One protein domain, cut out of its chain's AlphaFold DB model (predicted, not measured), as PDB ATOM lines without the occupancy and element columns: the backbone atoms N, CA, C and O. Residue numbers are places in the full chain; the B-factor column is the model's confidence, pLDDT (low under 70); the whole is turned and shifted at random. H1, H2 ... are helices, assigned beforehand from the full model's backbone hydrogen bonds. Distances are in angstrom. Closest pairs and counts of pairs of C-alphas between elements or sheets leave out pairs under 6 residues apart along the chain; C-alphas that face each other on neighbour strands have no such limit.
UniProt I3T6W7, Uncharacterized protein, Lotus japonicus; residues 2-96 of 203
ATOM      1  N   GLU A   2      28.242  86.522  62.674       90.38
ATOM      2  CA  GLU A   2      26.904  86.819  63.241       90.38
ATOM      3  C   GLU A   2      26.269  88.139  62.765       90.38
ATOM      4  O   GLU A   2      25.114  88.155  62.354       90.38
ATOM      5  N   LEU A   3      27.029  89.241  62.731       92.88
ATOM      6  CA  LEU A   3      26.508  90.536  62.264       92.88
ATOM      7  C   LEU A   3      26.108  90.530  60.781       92.88
ATOM      8  O   LEU A   3      25.153  91.198  60.403       92.88
ATOM      9  N   CYS A   4      26.805  89.754  59.947       94.56
ATOM     10  CA  CYS A   4      26.458  89.604  58.535       94.56
ATOM     11  C   CYS A   4      25.153  88.816  58.378       94.56
ATOM     12  O   CYS A   4      24.298  89.208  57.596       94.56
ATOM     13  N   LEU A   5      24.970  87.744  59.157       95.44
ATOM     14  CA  LEU A   5      23.723  86.977  59.162       95.44
ATOM     15  C   LEU A   5      22.547  87.829  59.652       95.44
ATOM     16  O   LEU A   5      21.480  87.807  59.042       95.44
ATOM     17  N   ALA A   6      22.758  88.615  60.711       96.94
ATOM     18  CA  ALA A   6      21.765  89.553  61.223       96.94
ATOM     19  C   ALA A   6      21.405  90.627  60.184       96.94
ATOM     20  O   ALA A   6      20.225  90.917  59.998       96.94
ATOM     21  N   LEU A   7      22.397  91.171  59.468       97.56
ATOM     22  CA  LEU A   7      22.170  92.120  58.377       97.56
ATOM     23  C   LEU A   7      21.351  91.479  57.251       97.56
ATOM     24  O   LEU A   7      20.359  92.065  56.819       97.56
ATOM     25  N   THR A   8      21.708  90.271  56.807       96.88
ATOM     26  CA  THR A   8      20.961  89.544  55.770       96.88
ATOM     27  C   THR A   8      19.521  89.279  56.201       96.88
ATOM     28  O   THR A   8      18.608  89.506  55.416       96.88
ATOM     29  N   ALA A   9      19.298  88.859  57.450       96.62
ATOM     30  CA  ALA A   9      17.960  88.612  57.985       96.62
ATOM     31  C   ALA A   9      17.122  89.902  58.074       96.62
ATOM     32  O   ALA A   9      15.962  89.928  57.660       96.62
ATOM     33  N   ALA A  10      17.717  90.995  58.563       97.06
ATOM     34  CA  ALA A  10      17.062  92.300  58.594       97.06
ATOM     35  C   ALA A  10      16.700  92.777  57.179       97.06
ATOM     36  O   ALA A  10      15.594  93.267  56.956       97.06
ATOM     37  N   THR A  11      17.602  92.567  56.219       96.62
ATOM     38  CA  THR A  11      17.402  92.897  54.803       96.62
ATOM     39  C   THR A  11      16.276  92.056  54.193       96.62
ATOM     40  O   THR A  11      15.366  92.622  53.594       96.62
ATOM     41  N   SER A  12      16.263  90.732  54.395       95.81
ATOM     42  CA  SER A  12      15.197  89.862  53.871       95.81
ATOM     43  C   SER A  12      13.821  90.204  54.432       95.81
ATOM     44  O   SER A  12      12.827  90.143  53.725       95.81
ATOM     45  N   SER A  13      13.742  90.600  55.701       94.88
ATOM     46  CA  SER A  13      12.467  90.956  56.334       94.88
ATOM     47  C   SER A  13      12.090  92.430  56.158       94.88
ATOM     48  O   SER A  13      11.206  92.912  56.865       94.88
ATOM     49  N   CYS A  14      12.767  93.158  55.260       93.88
ATOM     50  CA  CYS A  14      12.563  94.589  55.010       93.88
ATOM     51  C   CYS A  14      12.632  95.463  56.280       93.88
ATOM     52  O   CYS A  14      12.041  96.541  56.351       93.88
ATOM     53  N   GLN A  15      13.387  95.029  57.294       95.88
ATOM     54  CA  GLN A  15      13.618  95.778  58.529       95.88
ATOM     55  C   GLN A  15      14.709  96.827  58.306       95.88
ATOM     56  O   GLN A  15      15.804  96.748  58.863       95.88
ATOM     57  N   VAL A  16      14.400  97.821  57.467       93.50
ATOM     58  CA  VAL A  16      15.344  98.842  56.983       93.50
ATOM     59  C   VAL A  16      16.067  99.560  58.125       93.50
ATOM     60  O   VAL A  16      17.273  99.758  58.060       93.50
ATOM     61  N   HIS A  17      15.369  99.890  59.211       95.44
ATOM     62  CA  HIS A  17      15.977 100.561  60.364       95.44
ATOM     63  C   HIS A  17      17.005  99.681  61.098       95.44
ATOM     64  O   HIS A  17      18.034 100.180  61.548       95.44
ATOM     65  N   ILE A  18      16.759  98.368  61.183       96.62
ATOM     66  CA  ILE A  18      17.702  97.408  61.770       96.62
ATOM     67  C   ILE A  18      18.885  97.216  60.824       96.62
ATOM     68  O   ILE A  18      20.028  97.257  61.266       96.62
ATOM     69  N   ALA A  19      18.631  97.060  59.521       96.62
ATOM     70  CA  ALA A  19      19.687  96.948  58.521       96.62
ATOM     71  C   ALA A  19      20.596  98.192  58.521       96.62
ATOM     72  O   ALA A  19      21.815  98.050  58.533       96.62
ATOM     73  N   ALA A  20      20.019  99.395  58.612       95.81
ATOM     74  CA  ALA A  20      20.751 100.656  58.726       95.81
ATOM     75  C   ALA A  20      21.619 100.728  59.988       95.81
ATOM     76  O   ALA A  20      22.743 101.216  59.933       95.81
ATOM     77  N   TYR A  21      21.109 100.228  61.116       97.00
ATOM     78  CA  TYR A  21      21.873 100.153  62.358       97.00
ATOM     79  C   TYR A  21      23.015  99.132  62.266       97.00
ATOM     80  O   TYR A  21      24.112  99.392  62.746       97.00
ATOM     81  N   LEU A  22      22.778  97.974  61.647       97.50
ATOM     82  CA  LEU A  22      23.756  96.888  61.565       97.50
ATOM     83  C   LEU A  22      24.860  97.139  60.536       97.50
ATOM     84  O   LEU A  22      26.001  96.757  60.787       97.50
ATOM     85  N   LEU A  23      24.531  97.751  59.395       96.38
ATOM     86  CA  LEU A  23      25.433  97.894  58.250       96.38
ATOM     87  C   LEU A  23      26.808  98.488  58.628       96.38
ATOM     88  O   LEU A  23      27.810  97.857  58.296       96.38
ATOM     89  N   PRO A  24      26.909  99.593  59.400       96.12
ATOM     90  CA  PRO A  24      28.201 100.169  59.792       96.12
ATOM     91  C   PRO A  24      29.047  99.274  60.710       96.12
ATOM     92  O   PRO A  24      30.234  99.531  60.902       96.12
ATOM     93  N   HIS A  25      28.444  98.254  61.324       96.50
ATOM     94  CA  HIS A  25      29.114  97.343  62.249       96.50
ATOM     95  C   HIS A  25      29.616  96.059  61.575       96.50
ATOM     96  O   HIS A  25      30.380  95.310  62.190       96.50
ATOM     97  N   VAL A  26      29.213  95.777  60.331       96.31
ATOM     98  CA  VAL A  26      29.722  94.615  59.596       96.31
ATOM     99  C   VAL A  26      31.080  94.966  58.978       96.31
ATOM    100  O   VAL A  26      31.185  95.965  58.272       96.31
ATOM    101  N   PRO A  27      32.142  94.166  59.198       95.50
ATOM    102  CA  PRO A  27      33.440  94.443  58.592       95.50
ATOM    103  C   PRO A  27      33.378  94.447  57.062       95.50
ATOM    104  O   PRO A  27      32.861  93.503  56.460       95.50
ATOM    105  N   GLN A  28      33.997  95.448  56.433       94.44
ATOM    106  CA  GLN A  28      33.943  95.641  54.980       94.44
ATOM    107  C   GLN A  28      34.443  94.434  54.179       94.44
ATOM    108  O   GLN A  28      33.872  94.069  53.157       94.44
ATOM    109  N   GLN A  29      35.483  93.764  54.680       94.06
ATOM    110  CA  GLN A  29      36.024  92.546  54.071       94.06
ATOM    111  C   GLN A  29      34.985  91.418  54.013       94.06
ATOM    112  O   GLN A  29      34.966  90.651  53.057       94.06
ATOM    113  N   VAL A  30      34.108  91.330  55.020       95.38
ATOM    114  CA  VAL A  30      33.026  90.338  55.062       95.38
ATOM    115  C   VAL A  30      31.929  90.713  54.071       95.38
ATOM    116  O   VAL A  30      31.475  89.845  53.333       95.38
ATOM    117  N   LEU A  31      31.538  91.994  54.019       96.38
ATOM    118  CA  LEU A  31      30.543  92.485  53.058       96.38
ATOM    119  C   LEU A  31      31.001  92.271  51.615       96.38
ATOM    120  O   LEU A  31      30.228  91.763  50.814       96.38
ATOM    121  N   GLY A  32      32.260  92.585  51.301       95.81
ATOM    122  CA  GLY A  32      32.833  92.355  49.975       95.81
ATOM    123  C   GLY A  32      32.863  90.873  49.599       95.81
ATOM    124  O   GLY A  32      32.410  90.508  48.515       95.81
ATOM    125  N   ALA A  33      33.338  90.017  50.510       96.00
ATOM    126  CA  ALA A  33      33.493  88.584  50.257       96.00
ATOM    127  C   ALA A  33      32.165  87.822  50.127       96.00
ATOM    128  O   ALA A  33      32.139  86.798  49.454       96.00
ATOM    129  N   LEU A  34      31.094  88.293  50.776       96.38
ATOM    130  CA  LEU A  34      29.779  87.635  50.801       96.38
ATOM    131  C   LEU A  34      28.694  88.451  50.087       96.38
ATOM    132  O   LEU A  34      27.505  88.227  50.299       96.38
ATOM    133  N   SER A  35      29.079  89.445  49.291       96.88
ATOM    134  CA  SER A  35      28.159  90.431  48.714       96.88
ATOM    135  C   SER A  35      27.050  89.791  47.872       96.88
ATOM    136  O   SER A  35      25.872  90.125  48.031       96.88
ATOM    137  N   VAL A  36      27.414  88.825  47.025       96.69
ATOM    138  CA  VAL A  36      26.481  88.072  46.177       96.69
ATOM    139  C   VAL A  36      25.555  87.206  47.031       96.69
ATOM    140  O   VAL A  36      24.339  87.226  46.848       96.69
ATOM    141  N   GLU A  37      26.106  86.480  48.000       96.00
ATOM    142  CA  GLU A  37      25.372  85.584  48.892       96.00
ATOM    143  C   GLU A  37      24.388  86.346  49.784       96.00
ATOM    144  O   GLU A  37      23.267  85.879  49.989       96.00
ATOM    145  N   ILE A  38      24.771  87.526  50.282       96.69
ATOM    146  CA  ILE A  38      23.904  88.403  51.075       96.69
ATOM    147  C   ILE A  38      22.674  88.792  50.255       96.69
ATOM    148  O   ILE A  38      21.553  88.606  50.728       96.69
ATOM    149  N   LEU A  39      22.861  89.293  49.030       97.31
ATOM    150  CA  LEU A  39      21.746  89.727  48.185       97.31
ATOM    151  C   LEU A  39      20.877  88.552  47.734       97.31
ATOM    152  O   LEU A  39      19.651  88.660  47.791       97.31
ATOM    153  N   LYS A  40      21.480  87.416  47.356       96.19
ATOM    154  CA  LYS A  40      20.742  86.190  47.010       96.19
ATOM    155  C   LYS A  40      19.873  85.714  48.173       96.19
ATOM    156  O   LYS A  40      18.670  85.540  48.000       96.19
ATOM    157  N   ALA A  41      20.458  85.569  49.362       95.31
ATOM    158  CA  ALA A  41      19.736  85.115  50.548       95.31
ATOM    159  C   ALA A  41      18.666  86.121  51.002       95.31
ATOM    160  O   ALA A  41      17.600  85.718  51.469       95.31
ATOM    161  N   ALA A  42      18.931  87.424  50.857       95.56
ATOM    162  CA  ALA A  42      17.956  88.465  51.148       95.56
ATOM    163  C   ALA A  42      16.754  88.405  50.192       95.56
ATOM    164  O   ALA A  42      15.613  88.485  50.644       95.56
ATOM    165  N   GLY A  43      17.006  88.222  48.892       94.06
ATOM    166  CA  GLY A  43      15.964  88.110  47.873       94.06
ATOM    167  C   GLY A  43      15.133  86.831  47.989       94.06
ATOM    168  O   GLY A  43      13.911  86.896  47.895       94.06
ATOM    169  N   GLU A  44      15.763  85.690  48.268       92.88
ATOM    170  CA  GLU A  44      15.072  84.405  48.466       92.88
ATOM    171  C   GLU A  44      14.088  84.456  49.646       92.88
ATOM    172  O   GLU A  44      12.971  83.949  49.569       92.88
ATOM    173  N   ARG A  45      14.478  85.114  50.743       90.56
ATOM    174  CA  ARG A  45      13.688  85.189  51.986       90.56
ATOM    175  C   ARG A  45      12.832  86.453  52.087       90.56
ATOM    176  O   ARG A  45      12.341  86.773  53.167       90.56
ATOM    177  N   SER A  46      12.663  87.161  50.975       87.12
ATOM    178  CA  SER A  46      12.068  88.500  50.918       87.12
ATOM    179  C   SER A  46      10.558  88.549  51.181       87.12
ATOM    180  O   SER A  46       9.992  89.618  51.411       87.12
ATOM    181  N   GLY A  47       9.865  87.405  51.123       81.88
ATOM    182  CA  GLY A  47       8.417  87.334  51.350       81.88
ATOM    183  C   GLY A  47       7.583  88.163  50.363       81.88
ATOM    184  O   GLY A  47       6.432  88.476  50.661       81.88
ATOM    185  N   GLY A  48       8.155  88.530  49.209       83.56
ATOM    186  CA  GLY A  48       7.492  89.294  48.150       83.56
ATOM    187  C   GLY A  48       7.834  90.787  48.091       83.56
ATOM    188  O   GLY A  48       7.390  91.444  47.152       83.56
ATOM    189  N   SER A  49       8.629  91.334  49.023       93.06
ATOM    190  CA  SER A  49       9.141  92.714  48.924       93.06
ATOM    191  C   SER A  49      10.664  92.762  48.902       93.06
ATOM    192  O   SER A  49      11.330  92.238  49.786       93.06
ATOM    193  N   LEU A  50      11.222  93.467  47.918       96.44
ATOM    194  CA  LEU A  50      12.664  93.681  47.776       96.44
ATOM    195  C   LEU A  50      13.114  95.045  48.322       96.44
ATOM    196  O   LEU A  50      14.227  95.479  48.031       96.44
ATOM    197  N   ASP A  51      12.298  95.708  49.145       94.94
ATOM    198  CA  ASP A  51      12.626  97.022  49.719       94.94
ATOM    199  C   ASP A  51      13.895  96.979  50.582       94.94
ATOM    200  O   ASP A  51      14.698  97.909  50.556       94.94
ATOM    201  N   GLY A  52      14.130  95.880  51.308       96.38
ATOM    202  CA  GLY A  52      15.375  95.695  52.053       96.38
ATOM    203  C   GLY A  52      16.599  95.581  51.139       96.38
ATOM    204  O   GLY A  52      17.625  96.206  51.401       96.38
ATOM    205  N   VAL A  53      16.481  94.843  50.030       97.69
ATOM    206  CA  VAL A  53      17.533  94.748  49.002       97.69
ATOM    207  C   VAL A  53      17.787  96.117  48.372       97.69
ATOM    208  O   VAL A  53      18.938  96.535  48.251       97.69
ATOM    209  N   ALA A  54      16.719  96.841  48.024       96.88
ATOM    210  CA  ALA A  54      16.800  98.200  47.502       96.88
ATOM    211  C   ALA A  54      17.536  99.124  48.478       96.88
ATOM    212  O   ALA A  54      18.460  99.823  48.072       96.88
ATOM    213  N   PHE A  55      17.184  99.071  49.766       96.19
ATOM    214  CA  PHE A  55      17.839  99.839  50.818       96.19
ATOM    215  C   PHE A  55      19.338  99.534  50.913       96.19
ATOM    216  O   PHE A  55      20.148 100.457  51.007       96.19
ATOM    217  N   LEU A  56      19.725  98.256  50.882       96.81
ATOM    218  CA  LEU A  56      21.126  97.862  51.010       96.81
ATOM    219  C   LEU A  56      21.964  98.390  49.832       96.81
ATOM    220  O   LEU A  56      23.044  98.940  50.039       96.81
ATOM    221  N   LEU A  57      21.433  98.299  48.609       97.06
ATOM    222  CA  LEU A  57      22.063  98.856  47.409       97.06
ATOM    223  C   LEU A  57      22.129 100.390  47.457       97.06
ATOM    224  O   LEU A  57      23.180 100.970  47.201       97.06
ATOM    225  N   GLN A  58      21.040 101.057  47.852       95.12
ATOM    226  CA  GLN A  58      20.999 102.514  48.032       95.12
ATOM    227  C   GLN A  58      21.983 103.003  49.097       95.12
ATOM    228  O   GLN A  58      22.473 104.128  49.016       95.12
ATOM    229  N   SER A  59      22.278 102.176  50.097       94.56
ATOM    230  CA  SER A  59      23.189 102.518  51.188       94.56
ATOM    231  C   SER A  59      24.664 102.394  50.818       94.56
ATOM    232  O   SER A  59      25.490 102.668  51.681       94.56
ATOM    233  N   ASP A  60      24.995 101.998  49.581       94.62
ATOM    234  CA  ASP A  60      26.367 101.671  49.180       94.62
ATOM    235  C   ASP A  60      27.003 100.700  50.183       94.62
ATOM    236  O   ASP A  60      27.994 101.000  50.846       94.62
ATOM    237  N   PHE A  61      26.373  99.540  50.383       96.00
ATOM    238  CA  PHE A  61      26.808  98.610  51.426       96.00
ATOM    239  C   PHE A  61      28.246  98.101  51.240       96.00
ATOM    240  O   PHE A  61      28.819  97.540  52.173       96.00
ATOM    241  N   LEU A  62      28.845  98.288  50.057       96.25
ATOM    242  CA  LEU A  62      30.251  97.973  49.823       96.25
ATOM    243  C   LEU A  62      31.203  99.153  50.064       96.25
ATOM    244  O   LEU A  62      32.418  98.949  50.029       96.25
ATOM    245  N   GLY A  63      30.678 100.345  50.356       93.50
ATOM    246  CA  GLY A  63      31.455 101.580  50.470       93.50
ATOM    247  C   GLY A  63      32.218 101.916  49.186       93.50
ATOM    248  O   GLY A  63      33.224 102.621  49.236       93.50
ATOM    249  N   ASP A  64      31.780 101.338  48.071       93.06
ATOM    250  CA  ASP A  64      32.349 101.459  46.742       93.06
ATOM    251  C   ASP A  64      31.181 101.344  45.751       93.06
ATOM    252  O   ASP A  64      30.711 100.230  45.465       93.06
ATOM    253  N   PRO A  65      30.724 102.481  45.192       92.75
ATOM    254  CA  PRO A  65      29.605 102.513  44.264       92.75
ATOM    255  C   PRO A  65      29.780 101.565  43.076       92.75
ATOM    256  O   PRO A  65      28.822 100.904  42.665       92.75
ATOM    257  N   ALA A  66      30.994 101.473  42.525       93.31
ATOM    258  CA  ALA A  66      31.269 100.626  41.374       93.31
ATOM    259  C   ALA A  66      31.129  99.148  41.752       93.31
ATOM    260  O   ALA A  66      30.488  98.388  41.025       93.31
ATOM    261  N   ALA A  67      31.651  98.758  42.918       95.44
ATOM    262  CA  ALA A  67      31.497  97.401  43.429       95.44
ATOM    263  C   ALA A  67      30.028  97.066  43.732       95.44
ATOM    264  O   ALA A  67      29.558  95.991  43.353       95.44
ATOM    265  N   THR A  68      29.274  97.969  44.371       96.44
ATOM    266  CA  THR A  68      27.853  97.733  44.682       96.44
ATOM    267  C   THR A  68      27.019  97.546  43.414       96.44
ATOM    268  O   THR A  68      26.224  96.603  43.345       96.44
ATOM    269  N   TYR A  69      27.227  98.369  42.383       96.44
ATOM    270  CA  TYR A  69      26.560  98.171  41.096       96.44
ATOM    271  C   TYR A  69      27.014  96.894  40.385       96.44
ATOM    272  O   TYR A  69      26.174  96.177  39.842       96.44
ATOM    273  N   ALA A  70      28.311  96.576  40.410       96.62
ATOM    274  CA  ALA A  70      28.841  95.374  39.773       96.62
ATOM    275  C   ALA A  70      28.231  94.098  40.367       96.62
ATOM    276  O   ALA A  70      27.836  93.206  39.623       96.62
ATOM    277  N   VAL A  71      28.081  94.020  41.693       97.56
ATOM    278  CA  VAL A  71      27.437  92.870  42.348       97.56
ATOM    279  C   VAL A  71      25.974  92.734  41.919       97.56
ATOM    280  O   VAL A  71      25.528  91.628  41.606       97.56
ATOM    281  N   ALA A  72      25.225  93.839  41.861       97.56
ATOM    282  CA  ALA A  72      23.844  93.814  41.384       97.56
ATOM    283  C   ALA A  72      23.747  93.334  39.924       97.56
ATOM    284  O   ALA A  72      22.875  92.529  39.589       97.56
ATOM    285  N   ASP A  73      24.662  93.790  39.068       97.56
ATOM    286  CA  ASP A  73      24.722  93.419  37.657       97.56
ATOM    287  C   ASP A  73      25.125  91.947  37.447       97.56
ATOM    288  O   ASP A  73      24.506  91.250  36.642       97.56
ATOM    289  N   ILE A  74      26.076  91.435  38.240       96.81
ATOM    290  CA  ILE A  74      26.465  90.015  38.258       96.81
ATOM    291  C   ILE A  74      25.253  89.128  38.549       96.81
ATOM    292  O   ILE A  74      25.023  88.149  37.840       96.81
ATOM    293  N   ILE A  75      24.455  89.464  39.567       97.00
ATOM    294  CA  ILE A  75      23.264  88.677  39.918       97.00
ATOM    295  C   ILE A  75      22.193  88.804  38.827       97.00
ATOM    296  O   ILE A  75      21.592  87.802  38.446       97.00
ATOM    297  N   ALA A  76      21.978  90.006  38.282       96.94
ATOM    298  CA  ALA A  76      21.003  90.235  37.214       96.94
ATOM    299  C   ALA A  76      21.301  89.413  35.944       96.94
ATOM    300  O   ALA A  76      20.374  88.925  35.293       96.94
ATOM    301  N   LYS A  77      22.588  89.252  35.604       95.12
ATOM    302  CA  LYS A  77      23.078  88.493  34.440       95.12
ATOM    303  C   LYS A  77      23.331  87.006  34.742       95.12
ATOM    304  O   LYS A  77      23.695  86.262  33.838       95.12
ATOM    305  N   SER A  78      23.166  86.565  35.989       92.94
ATOM    306  CA  SER A  78      23.486  85.197  36.400       92.94
ATOM    307  C   SER A  78      22.491  84.182  35.839       92.94
ATOM    308  O   SER A  78      21.289  84.351  36.014       92.94
ATOM    309  N   GLU A  79      22.973  83.097  35.230       90.94
ATOM    310  CA  GLU A  79      22.147  81.940  34.831       90.94
ATOM    311  C   GLU A  79      21.980  80.902  35.955       90.94
ATOM    312  O   GLU A  79      21.543  79.780  35.723       90.94
ATOM    313  N   ASP A  80      22.356  81.259  37.182       88.50
ATOM    314  CA  ASP A  80      22.192  80.401  38.348       88.50
ATOM    315  C   ASP A  80      20.716  80.328  38.774       88.50
ATOM    316  O   ASP A  80      20.151  81.298  39.282       88.50
ATOM    317  N   GLU A  81      20.114  79.146  38.623       84.19
ATOM    318  CA  GLU A  81      18.741  78.836  39.053       84.19
ATOM    319  C   GLU A  81      18.538  78.962  40.576       84.19
ATOM    320  O   GLU A  81      17.405  79.003  41.052       84.19
ATOM    321  N   ALA A  82      19.615  79.050  41.369       87.25
ATOM    322  CA  ALA A  82      19.535  79.334  42.802       87.25
ATOM    323  C   ALA A  82      19.294  80.824  43.119       87.25
ATOM    324  O   ALA A  82      19.179  81.195  44.288       87.25
ATOM    325  N   VAL A  83      19.270  81.709  42.118       93.50
ATOM    326  CA  VAL A  83      18.862  83.107  42.295       93.50
ATOM    327  C   VAL A  83      17.344  83.196  42.164       93.50
ATOM    328  O   VAL A  83      16.783  82.830  41.135       93.50
ATOM    329  N   ALA A  84      16.675  83.744  43.183       94.06
ATOM    330  CA  ALA A  84      15.232  83.969  43.136       94.06
ATOM    331  C   ALA A  84      14.832  84.781  41.874       94.06
ATOM    332  O   ALA A  84      15.406  85.857  41.645       94.06
ATOM    333  N   PRO A  85      13.857  84.321  41.062       93.94
ATOM    334  CA  PRO A  85      13.464  84.994  39.819       93.94
ATOM    335  C   PRO A  85      13.039  86.455  40.011       93.94
ATOM    336  O   PRO A  85      13.331  87.316  39.173       93.94
ATOM    337  N   GLU A  86      12.383  86.752  41.132       94.69
ATOM    338  CA  GLU A  86      11.949  88.094  41.513       94.69
ATOM    339  C   GLU A  86      13.153  89.007  41.755       94.69
ATOM    340  O   GLU A  86      13.171  90.139  41.272       94.69
ATOM    341  N   LEU A  87      14.195  88.502  42.432       96.50
ATOM    342  CA  LEU A  87      15.442  89.237  42.645       96.50
ATOM    343  C   LEU A  87      16.146  89.512  41.313       96.50
ATOM    344  O   LEU A  87      16.536  90.651  41.058       96.50
ATOM    345  N   LYS A  88      16.281  88.499  40.445       96.38
ATOM    346  CA  LYS A  88      16.925  88.654  39.128       96.38
ATOM    347  C   LYS A  88      16.200  89.704  38.286       96.38
ATOM    348  O   LYS A  88      16.841  90.589  37.723       96.38
ATOM    349  N   THR A  89      14.868  89.652  38.257       95.94
ATOM    350  CA  THR A  89      14.030  90.621  37.535       95.94
ATOM    351  C   THR A  89      14.189  92.027  38.104       95.94
ATOM    352  O   THR A  89      14.477  92.959  37.360       95.94
ATOM    353  N   PHE A  90      14.095  92.184  39.425       97.44
ATOM    354  CA  PHE A  90      14.269  93.472  40.092       97.44
ATOM    355  C   PHE A  90      15.639  94.103  39.815       97.44
ATOM    356  O   PHE A  90      15.728  95.283  39.469       97.44
ATOM    357  N   LEU A  91      16.720  93.328  39.933       98.12
ATOM    358  CA  LEU A  91      18.064  93.833  39.669       98.12
ATOM    359  C   LEU A  91      18.246  94.164  38.189       98.12
ATOM    360  O   LEU A  91      18.781  95.224  37.869       98.12
ATOM    361  N   ARG A  92      17.741  93.326  37.279       97.62
ATOM    362  CA  ARG A  92      17.769  93.611  35.841       97.62
ATOM    363  C   ARG A  92      17.045  94.912  35.509       97.62
ATOM    364  O   ARG A  92      17.595  95.713  34.761       97.62
ATOM    365  N   ASP A  93      15.870  95.141  36.081       97.31
ATOM    366  CA  ASP A  93      15.003  96.257  35.705       97.31
ATOM    367  C   ASP A  93      15.423  97.591  36.354       97.31
ATOM    368  O   ASP A  93      15.109  98.668  35.827       97.31
ATOM    369  N   HIS A  94      16.157  97.540  37.474       97.06
ATOM    370  CA  HIS A  94      16.499  98.728  38.261       97.06
ATOM    371  C   HIS A  94      17.996  98.954  38.491       97.06
ATOM    372  O   HIS A  94      18.417 100.111  38.502       97.06
ATOM    373  N   TRP A  95      18.802  97.910  38.682       97.38
ATOM    374  CA  TRP A  95      20.164  98.011  39.234       97.38
ATOM    375  C   TRP A  95      21.280  97.503  38.317       97.38
ATOM    376  O   TRP A  95      22.449  97.692  38.641       97.38
ATOM    377  N   SER A  96      20.934  96.898  37.185       97.00
ATOM    378  CA  SER A  96      21.888  96.411  36.192       97.00
ATOM    379  C   SER A  96      22.428  97.528  35.297       97.00
ATOM    380  O   SER A  96      21.856  98.617  35.191       97.00
TER     381      SER A  96
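Overview. This is residues 2 to 96 of the 203 residues of an uncharacterized protein of Lotus japonicus (UniProt I3T6W7). Three helical hairpins are stacked as layers: H4 and H5 in the middle, H1 and H2 on one side of them, H6 and H7 on the other. The short H3 sits at the edge, in the stretch that joins the first two layers. The printed part has 95 residues with seven named helices, H1 to H7 in chain order, and no named strand. It is all helix, the packing mostly crossed, with 2 of 8 touching pairs at a shallow tilt. It is compact, with a radius of gyration of the C-alphas of 11.8 A and spans of 32 by 28 by 20 A.

Arrangement. H1, residues 2 to 12, and H2, residues 16 to 25, form a hairpin at a shallow tilt of 26 degrees, closest at the C-alphas of Ala 10 and Ala 19, 5.3 A. H3, residues 28 to 33, touches no helix but is near H4, residues 35 to 44. H4 is the hub; it touches H1, with the C-alphas of Ser 12 and Ala 42 closest at 4.1 A. H5, residues 51 to 58, forms a hairpin with H4 at 20 degrees, a shallow tilt, closest at Leu 39 and Val 53, C-alphas 6.6 A apart. H6, residues 65 to 76, touches H4 with residues 71 to 75 alone. H7, residues 85 to 94, forms a hairpin with H6 at a steep tilt of 44 degrees. H1 and H2 are apart from H6 and H7. Every O i to N i+4 pair is within hydrogen-bond range in H1, H3, H4, H5, H6 and H7, and 4 of 6 in H2.

Along the chain. H1 begins at C-alpha 2, (26.904, 86.819, 63.241), and is 15.3 A long. H6 is 16.6 A long. H7 ends at C-alpha 94, (16.499, 98.728, 38.261).

Size, cuts and confidence. The farthest C-alphas, Tyr 21 and Glu 79, are 33.0 A apart. The printed part has no cut, no link is long, and no printed residue is under 70 in pLDDT.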